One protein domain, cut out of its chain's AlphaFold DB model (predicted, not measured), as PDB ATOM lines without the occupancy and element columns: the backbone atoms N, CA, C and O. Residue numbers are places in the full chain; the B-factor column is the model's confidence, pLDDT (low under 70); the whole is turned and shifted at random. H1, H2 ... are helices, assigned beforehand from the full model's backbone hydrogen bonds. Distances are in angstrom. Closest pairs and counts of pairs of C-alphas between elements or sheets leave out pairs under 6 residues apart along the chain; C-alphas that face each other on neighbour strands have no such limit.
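AT A GLANCE: This is residues 2 to 52 of the 165 residues of an uncharacterized protein of Phytophthora parasitica (UniProt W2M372). The short helices H1 and H2 lie one after the other over one side of the long helix H4, and the chain folds back through H3, beyond the first residue of H4. The 51 printed residues, with four named helices in the order H1, H2, H3, H4 and no named strand, are all helix in class. The whole is a rod, 34 by 16 by 14 A, only just compact, close to loose, with a radius of gyration of the C-alphas of 11.4 A.

HOW THE PARTS SIT: H1, residues 2 to 6, touches H4, residues 34 to 52, with residues 40 to 47 of H4 alone; the closest C-alphas, Val 5 and Arg 44, are 5.4 A apart. H2, residues 11 to 18, only just touches H4, with 3 pairs of C-alphas within 8 A, at Leu 37 of H4 alone; the closest C-alphas, Met 15 and Leu 37, are 7.2 A apart, at a steep tilt of 39 degrees, opposite ways. H3, residues 25 to 29, is close to H4 but not clearly touching, C-alphas 28 and 34 being closest at 6.6 A. In H1, H2, H3 and H4 every O i to N i+4 pair is within hydrogen-bond range.

IN THESE COORDINATES: H1 begins at C-alpha 2 (279.451, 407.427, 585.079). H2 measures 10.3 A and H4 27.2 A, ending at C-alpha 52 (290.919, 404.869, 599.174).

THE WHOLE: The C-alphas farthest apart, Ala 27 and Trp 52, are 34.1 A apart. The printed part has no cut and no long link, and no printed residue is under 70 in pLDDT.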
ATOM      1  N   LYS A   2     278.304 406.571 584.707       88.25
ATOM      2  CA  LYS A   2     279.451 407.427 585.079       88.25
ATOM      3  C   LYS A   2     279.020 408.725 585.785       88.25
ATOM      4  O   LYS A   2     279.455 408.960 586.897       88.25
ATOM      5  N   TYR A   3     278.062 409.452 585.201       93.88
ATOM      6  CA  TYR A   3     277.466 410.669 585.777       93.88
ATOM      7  C   TYR A   3     276.909 410.505 587.208       93.88
ATOM      8  O   TYR A   3     277.093 411.379 588.047       93.88
ATOM      9  N   TRP A   4     276.214 409.399 587.509       95.19
ATOM     10  CA  TRP A   4     275.633 409.204 588.845       95.19
ATOM     11  C   TRP A   4     276.701 408.953 589.902       95.19
ATOM     12  O   TRP A   4     276.586 409.466 591.011       95.19
ATOM     13  N   VAL A   5     277.737 408.195 589.548       93.56
ATOM     14  CA  VAL A   5     278.851 407.890 590.450       93.56
ATOM     15  C   VAL A   5     279.723 409.125 590.664       93.56
ATOM     16  O   VAL A   5     279.972 409.490 591.806       93.56
ATOM     17  N   SER A   6     280.097 409.830 589.589       89.62
ATOM     18  CA  SER A   6     280.965 411.014 589.673       89.62
ATOM     19  C   SER A   6     280.351 412.146 590.494       89.62
ATOM     20  O   SER A   6     281.061 412.869 591.179       89.62
ATOM     21  N   LEU A   7     279.024 412.295 590.450       93.38
ATOM     22  CA  LEU A   7     278.299 413.286 591.248       93.38
ATOM     23  C   LEU A   7     277.767 412.735 592.576       93.38
ATOM     24  O   LEU A   7     276.861 413.343 593.150       93.38
ATOM     25  N   LYS A   8     278.269 411.575 593.026       91.88
ATOM     26  CA  LYS A   8     277.928 410.933 594.306       91.88
ATOM     27  C   LYS A   8     276.415 410.909 594.575       91.88
ATOM     28  O   LYS A   8     275.949 411.244 595.663       91.88
ATOM     29  N   LYS A   9     275.618 410.566 593.555       96.50
ATOM     30  CA  LYS A   9     274.153 410.528 593.684       96.50
ATOM     31  C   LYS A   9     273.734 409.465 594.704       96.50
ATOM     32  O   LYS A   9     274.356 408.413 594.805       96.50
ATOM     33  N   SER A  10     272.670 409.740 595.456       94.88
ATOM     34  CA  SER A  10     272.163 408.824 596.481       94.88
ATOM     35  C   SER A  10     271.370 407.662 595.880       94.88
ATOM     36  O   SER A  10     270.831 407.770 594.775       94.88
ATOM     37  N   ASP A  11     271.226 406.575 596.644       94.44
ATOM     38  CA  ASP A  11     270.349 405.456 596.271       94.44
ATOM     39  C   ASP A  11     268.923 405.936 596.020       94.44
ATOM     40  O   ASP A  11     268.337 405.591 595.000       94.44
ATOM     41  N   LYS A  12     268.403 406.820 596.883       95.88
ATOM     42  CA  LYS A  12     267.083 407.435 596.711       95.88
ATOM     43  C   LYS A  12     266.944 408.106 595.342       95.88
ATOM     44  O   LYS A  12     265.989 407.821 594.627       95.88
ATOM     45  N   TYR A  13     267.909 408.945 594.959       96.62
ATOM     46  CA  TYR A  13     267.892 409.635 593.668       96.62
ATOM     47  C   TYR A  13     267.915 408.649 592.493       96.62
ATOM     48  O   TYR A  13     267.153 408.790 591.537       96.62
ATOM     49  N   VAL A  14     268.789 407.642 592.545       96.38
ATOM     50  CA  VAL A  14     268.912 406.661 591.459       96.38
ATOM     51  C   VAL A  14     267.662 405.787 591.372       96.38
ATOM     52  O   VAL A  14     267.160 405.559 590.274       96.38
ATOM     53  N   MET A  15     267.110 405.351 592.505       97.19
ATOM     54  CA  MET A  15     265.865 404.586 592.555       97.19
ATOM     55  C   MET A  15     264.689 405.384 591.993       97.19
ATOM     56  O   MET A  15     263.939 404.844 591.187       97.19
ATOM     57  N   GLU A  16     264.561 406.668 592.334       97.06
ATOM     58  CA  GLU A  16     263.546 407.558 591.763       97.06
ATOM     59  C   GLU A  16     263.687 407.659 590.236       97.06
ATOM     60  O   GLU A  16     262.734 407.400 589.503       97.06
ATOM     61  N   LYS A  17     264.897 407.924 589.723       97.06
ATOM     62  CA  LYS A  17     265.148 407.989 588.269       97.06
ATOM     63  C   LYS A  17     264.926 406.663 587.548       97.06
ATOM     64  O   LYS A  17     264.626 406.652 586.355       97.06
ATOM     65  N   LEU A  18     265.065 405.545 588.252       96.75
ATOM     66  CA  LEU A  18     264.765 404.224 587.721       96.75
ATOM     67  C   LEU A  18     263.289 403.832 587.893       96.75
ATOM     68  O   LEU A  18     262.898 402.806 587.345       96.75
ATOM     69  N   GLY A  19     262.460 404.627 588.578       96.62
ATOM     70  CA  GLY A  19     261.072 404.265 588.885       96.62
ATOM     71  C   GLY A  19     260.962 403.083 589.854       96.62
ATOM     72  O   GLY A  19     260.018 402.312 589.782       96.62
ATOM     73  N   LEU A  20     261.960 402.907 590.724       97.25
ATOM     74  CA  LEU A  20     262.040 401.846 591.735       97.25
ATOM     75  C   LEU A  20     261.613 402.329 593.128       97.25
ATOM     76  O   LEU A  20     261.731 401.593 594.105       97.25
ATOM     77  N   GLN A  21     261.184 403.585 593.247       95.19
ATOM     78  CA  GLN A  21     260.804 404.175 594.523       95.19
ATOM     79  C   GLN A  21     259.639 403.398 595.149       95.19
ATOM     80  O   GLN A  21     258.659 403.083 594.483       95.19
ATOM     81  N   GLY A  22     259.767 403.069 596.434       92.00
ATOM     82  CA  GLY A  22     258.768 402.286 597.167       92.00
ATOM     83  C   GLY A  22     258.837 400.772 596.937       92.00
ATOM     84  O   GLY A  22     258.247 400.030 597.715       92.00
ATOM     85  N   LEU A  23     259.594 400.286 595.944       96.12
ATOM     86  CA  LEU A  23     259.805 398.849 595.756       96.12
ATOM     87  C   LEU A  23     260.830 398.314 596.760       96.12
ATOM     88  O   LEU A  23     261.895 398.899 596.957       96.12
ATOM     89  N   GLN A  24     260.529 397.161 597.355       94.88
ATOM     90  CA  GLN A  24     261.406 396.465 598.299       94.88
ATOM     91  C   GLN A  24     261.345 394.947 598.092       94.88
ATOM     92  O   GLN A  24     260.492 394.432 597.365       94.88
ATOM     93  N   GLY A  25     262.273 394.222 598.724       94.81
ATOM     94  CA  GLY A  25     262.291 392.759 598.733       94.81
ATOM     95  C   GLY A  25     262.252 392.149 597.330       94.81
ATOM     96  O   GLY A  25     262.997 392.559 596.436       94.81
ATOM     97  N   GLN A  26     261.371 391.167 597.141       95.75
ATOM     98  CA  GLN A  26     261.239 390.465 595.866       95.75
ATOM     99  C   GLN A  26     260.758 391.385 594.736       95.75
ATOM    100  O   GLN A  26     261.289 391.293 593.635       95.75
ATOM    101  N   ALA A  27     259.827 392.307 595.013       95.75
ATOM    102  CA  ALA A  27     259.286 393.227 594.010       95.75
ATOM    103  C   ALA A  27     260.365 394.154 593.427       95.75
ATOM    104  O   ALA A  27     260.361 394.446 592.234       95.75
ATOM    105  N   LEU A  28     261.327 394.578 594.253       96.94
ATOM    106  CA  LEU A  28     262.493 395.317 593.775       96.94
ATOM    107  C   LEU A  28     263.415 394.422 592.937       96.94
ATOM    108  O   LEU A  28     263.826 394.824 591.853       96.94
ATOM    109  N   ARG A  29     263.733 393.219 593.431       94.75
ATOM    110  CA  ARG A  29     264.722 392.314 592.817       94.75
ATOM    111  C   ARG A  29     264.297 391.762 591.458       94.75
ATOM    112  O   ARG A  29     265.154 391.520 590.614       94.75
ATOM    113  N   THR A  30     263.001 391.563 591.230       96.25
ATOM    114  CA  THR A  30     262.477 391.066 589.948       96.25
ATOM    115  C   THR A  30     262.227 392.174 588.929       96.25
ATOM    116  O   THR A  30     261.980 391.882 587.759       96.25
ATOM    117  N   HIS A  31     262.310 393.446 589.331       97.62
ATOM    118  CA  HIS A  31     262.048 394.557 588.428       97.62
ATOM    119  C   HIS A  31     263.125 394.642 587.322       97.62
ATOM    120  O   HIS A  31     264.321 394.616 587.631       97.62
ATOM    121  N   PRO A  32     262.770 394.851 586.037       96.88
ATOM    122  CA  PRO A  32     263.740 394.866 584.930       96.88
ATOM    123  C   PRO A  32     264.888 395.874 585.097       96.88
ATOM    124  O   PRO A  32     266.011 395.649 584.646       96.88
ATOM    125  N   LYS A  33     264.620 396.996 585.776       97.38
ATOM    126  CA  LYS A  33     265.615 398.047 586.052       97.38
ATOM    127  C   LYS A  33     266.507 397.775 587.272       97.38
ATOM    128  O   LYS A  33     267.451 398.534 587.481       97.38
ATOM    129  N   TYR A  34     266.272 396.702 588.032       96.62
ATOM    130  CA  TYR A  34     267.089 396.340 589.195       96.62
ATOM    131  C   TYR A  34     268.556 396.105 588.824       96.62
ATOM    132  O   TYR A  34     269.442 396.662 589.465       96.62
ATOM    133  N   LYS A  35     268.826 395.434 587.695       95.88
ATOM    134  CA  LYS A  35     270.198 395.236 587.186       95.88
ATOM    135  C   LYS A  35     270.961 396.548 586.973       95.88
ATOM    136  O   LYS A  35     272.181 396.608 587.117       95.88
ATOM    137  N   THR A  36     270.253 397.624 586.624       96.44
ATOM    138  CA  THR A  36     270.860 398.956 586.484       96.44
ATOM    139  C   THR A  36     271.216 399.548 587.845       96.44
ATOM    140  O   THR A  36     272.271 400.169 587.967       96.44
ATOM    141  N   LEU A  37     270.379 399.334 588.864       96.44
ATOM    142  CA  LEU A  37     270.660 399.731 590.244       96.44
ATOM    143  C   LEU A  37     271.849 398.944 590.823       96.44
ATOM    144  O   LEU A  37     272.762 399.549 591.375       96.44
ATOM    145  N   GLU A  38     271.918 397.631 590.593       95.56
ATOM    146  CA  GLU A  38     273.069 396.806 590.995       95.56
ATOM    147  C   GLU A  38     274.373 397.292 590.354       95.56
ATOM    148  O   GLU A  38     275.391 397.468 591.025       95.56
ATOM    149  N   LYS A  39     274.339 397.596 589.051       95.31
ATOM    150  CA  LYS A  39     275.493 398.163 588.343       95.31
ATOM    151  C   LYS A  39     275.905 399.524 588.910       95.31
ATOM    152  O   LYS A  39     277.089 399.859 588.856       95.31
ATOM    153  N   PHE A  40     274.956 400.312 589.418       96.25
ATOM    154  CA  PHE A  40     275.248 401.572 590.096       96.25
ATOM    155  C   PHE A  40     275.972 401.341 591.419       96.25
ATOM    156  O   PHE A  40     277.043 401.915 591.601       96.25
ATOM    157  N   TRP A  41     275.458 400.462 592.279       94.88
ATOM    158  CA  TRP A  41     276.113 400.114 593.542       94.88
ATOM    159  C   TRP A  41     277.530 399.593 593.331       94.88
ATOM    160  O   TRP A  41     278.462 400.112 593.936       94.88
ATOM    161  N   TYR A  42     277.706 398.663 592.389       93.50
ATOM    162  CA  TYR A  42     279.020 398.131 592.037       93.50
ATOM    163  C   TYR A  42     279.997 399.224 591.575       93.50
ATOM    164  O   TYR A  42     281.159 399.248 591.973       93.50
ATOM    165  N   LYS A  43     279.542 400.155 590.725       94.06
ATOM    166  CA  LYS A  43     280.402 401.238 590.226       94.06
ATOM    167  C   LYS A  43     280.692 402.303 591.279       94.06
ATOM    168  O   LYS A  43     281.781 402.866 591.237       94.06
ATOM    169  N   ARG A  44     279.753 402.575 592.187       95.06
ATOM    170  CA  ARG A  44     279.977 403.472 593.324       95.06
ATOM    171  C   ARG A  44     281.033 402.893 594.253       95.06
ATOM    172  O   ARG A  44     282.022 403.568 594.492       95.06
ATOM    173  N   GLU A  45     280.865 401.643 594.680       94.56
ATOM    174  CA  GLU A  45     281.835 400.977 595.552       94.56
ATOM    175  C   GLU A  45     283.221 400.947 594.898       94.56
ATOM    176  O   GLU A  45     284.193 401.380 595.499       94.56
ATOM    177  N   SER A  46     283.316 400.551 593.622       93.38
ATOM    178  CA  SER A  46     284.591 400.583 592.893       93.38
ATOM    179  C   SER A  46     285.249 401.967 592.911       93.38
ATOM    180  O   SER A  46     286.461 402.037 593.057       93.38
ATOM    181  N   SER A  47     284.471 403.047 592.771       94.81
ATOM    182  CA  SER A  47     284.993 404.419 592.826       94.81
ATOM    183  C   SER A  47     285.453 404.807 594.231       94.81
ATOM    184  O   SER A  47     286.457 405.488 594.366       94.81
ATOM    185  N   GLU A  48     284.750 404.376 595.277       94.69
ATOM    186  CA  GLU A  48     285.157 404.624 596.667       94.69
ATOM    187  C   GLU A  48     286.462 403.889 597.001       94.69
ATOM    188  O   GLU A  48     287.340 404.444 597.655       94.69
ATOM    189  N   LEU A  49     286.631 402.664 596.497       96.62
ATOM    190  CA  LEU A  49     287.880 401.913 596.636       96.62
ATOM    191  C   LEU A  49     289.019 402.509 595.789       96.62
ATOM    192  O   LEU A  49     290.185 402.394 596.169       96.62
ATOM    193  N   ASP A  50     288.705 403.136 594.648       95.06
ATOM    194  CA  ASP A  50     289.657 403.948 593.878       95.06
ATOM    195  C   ASP A  50     290.141 405.141 594.709       95.06
ATOM    196  O   ASP A  50     291.350 405.335 594.823       95.06
ATOM    197  N   ASP A  51     289.221 405.866 595.347       95.69
ATOM    198  CA  ASP A  51     289.549 406.985 596.234       95.69
ATOM    199  C   ASP A  51     290.432 406.525 597.406       95.69
ATOM    200  O   ASP A  51     291.482 407.115 597.633       95.69
ATOM    201  N   TRP A  52     290.095 405.418 598.082       97.31
ATOM    202  CA  TRP A  52     290.919 404.869 599.174       97.31
ATOM    203  C   TRP A  52     292.351 404.570 598.728       97.31
ATOM    204  O   TRP A  52     293.307 404.911 599.421       97.31
TER     205      TRP A  52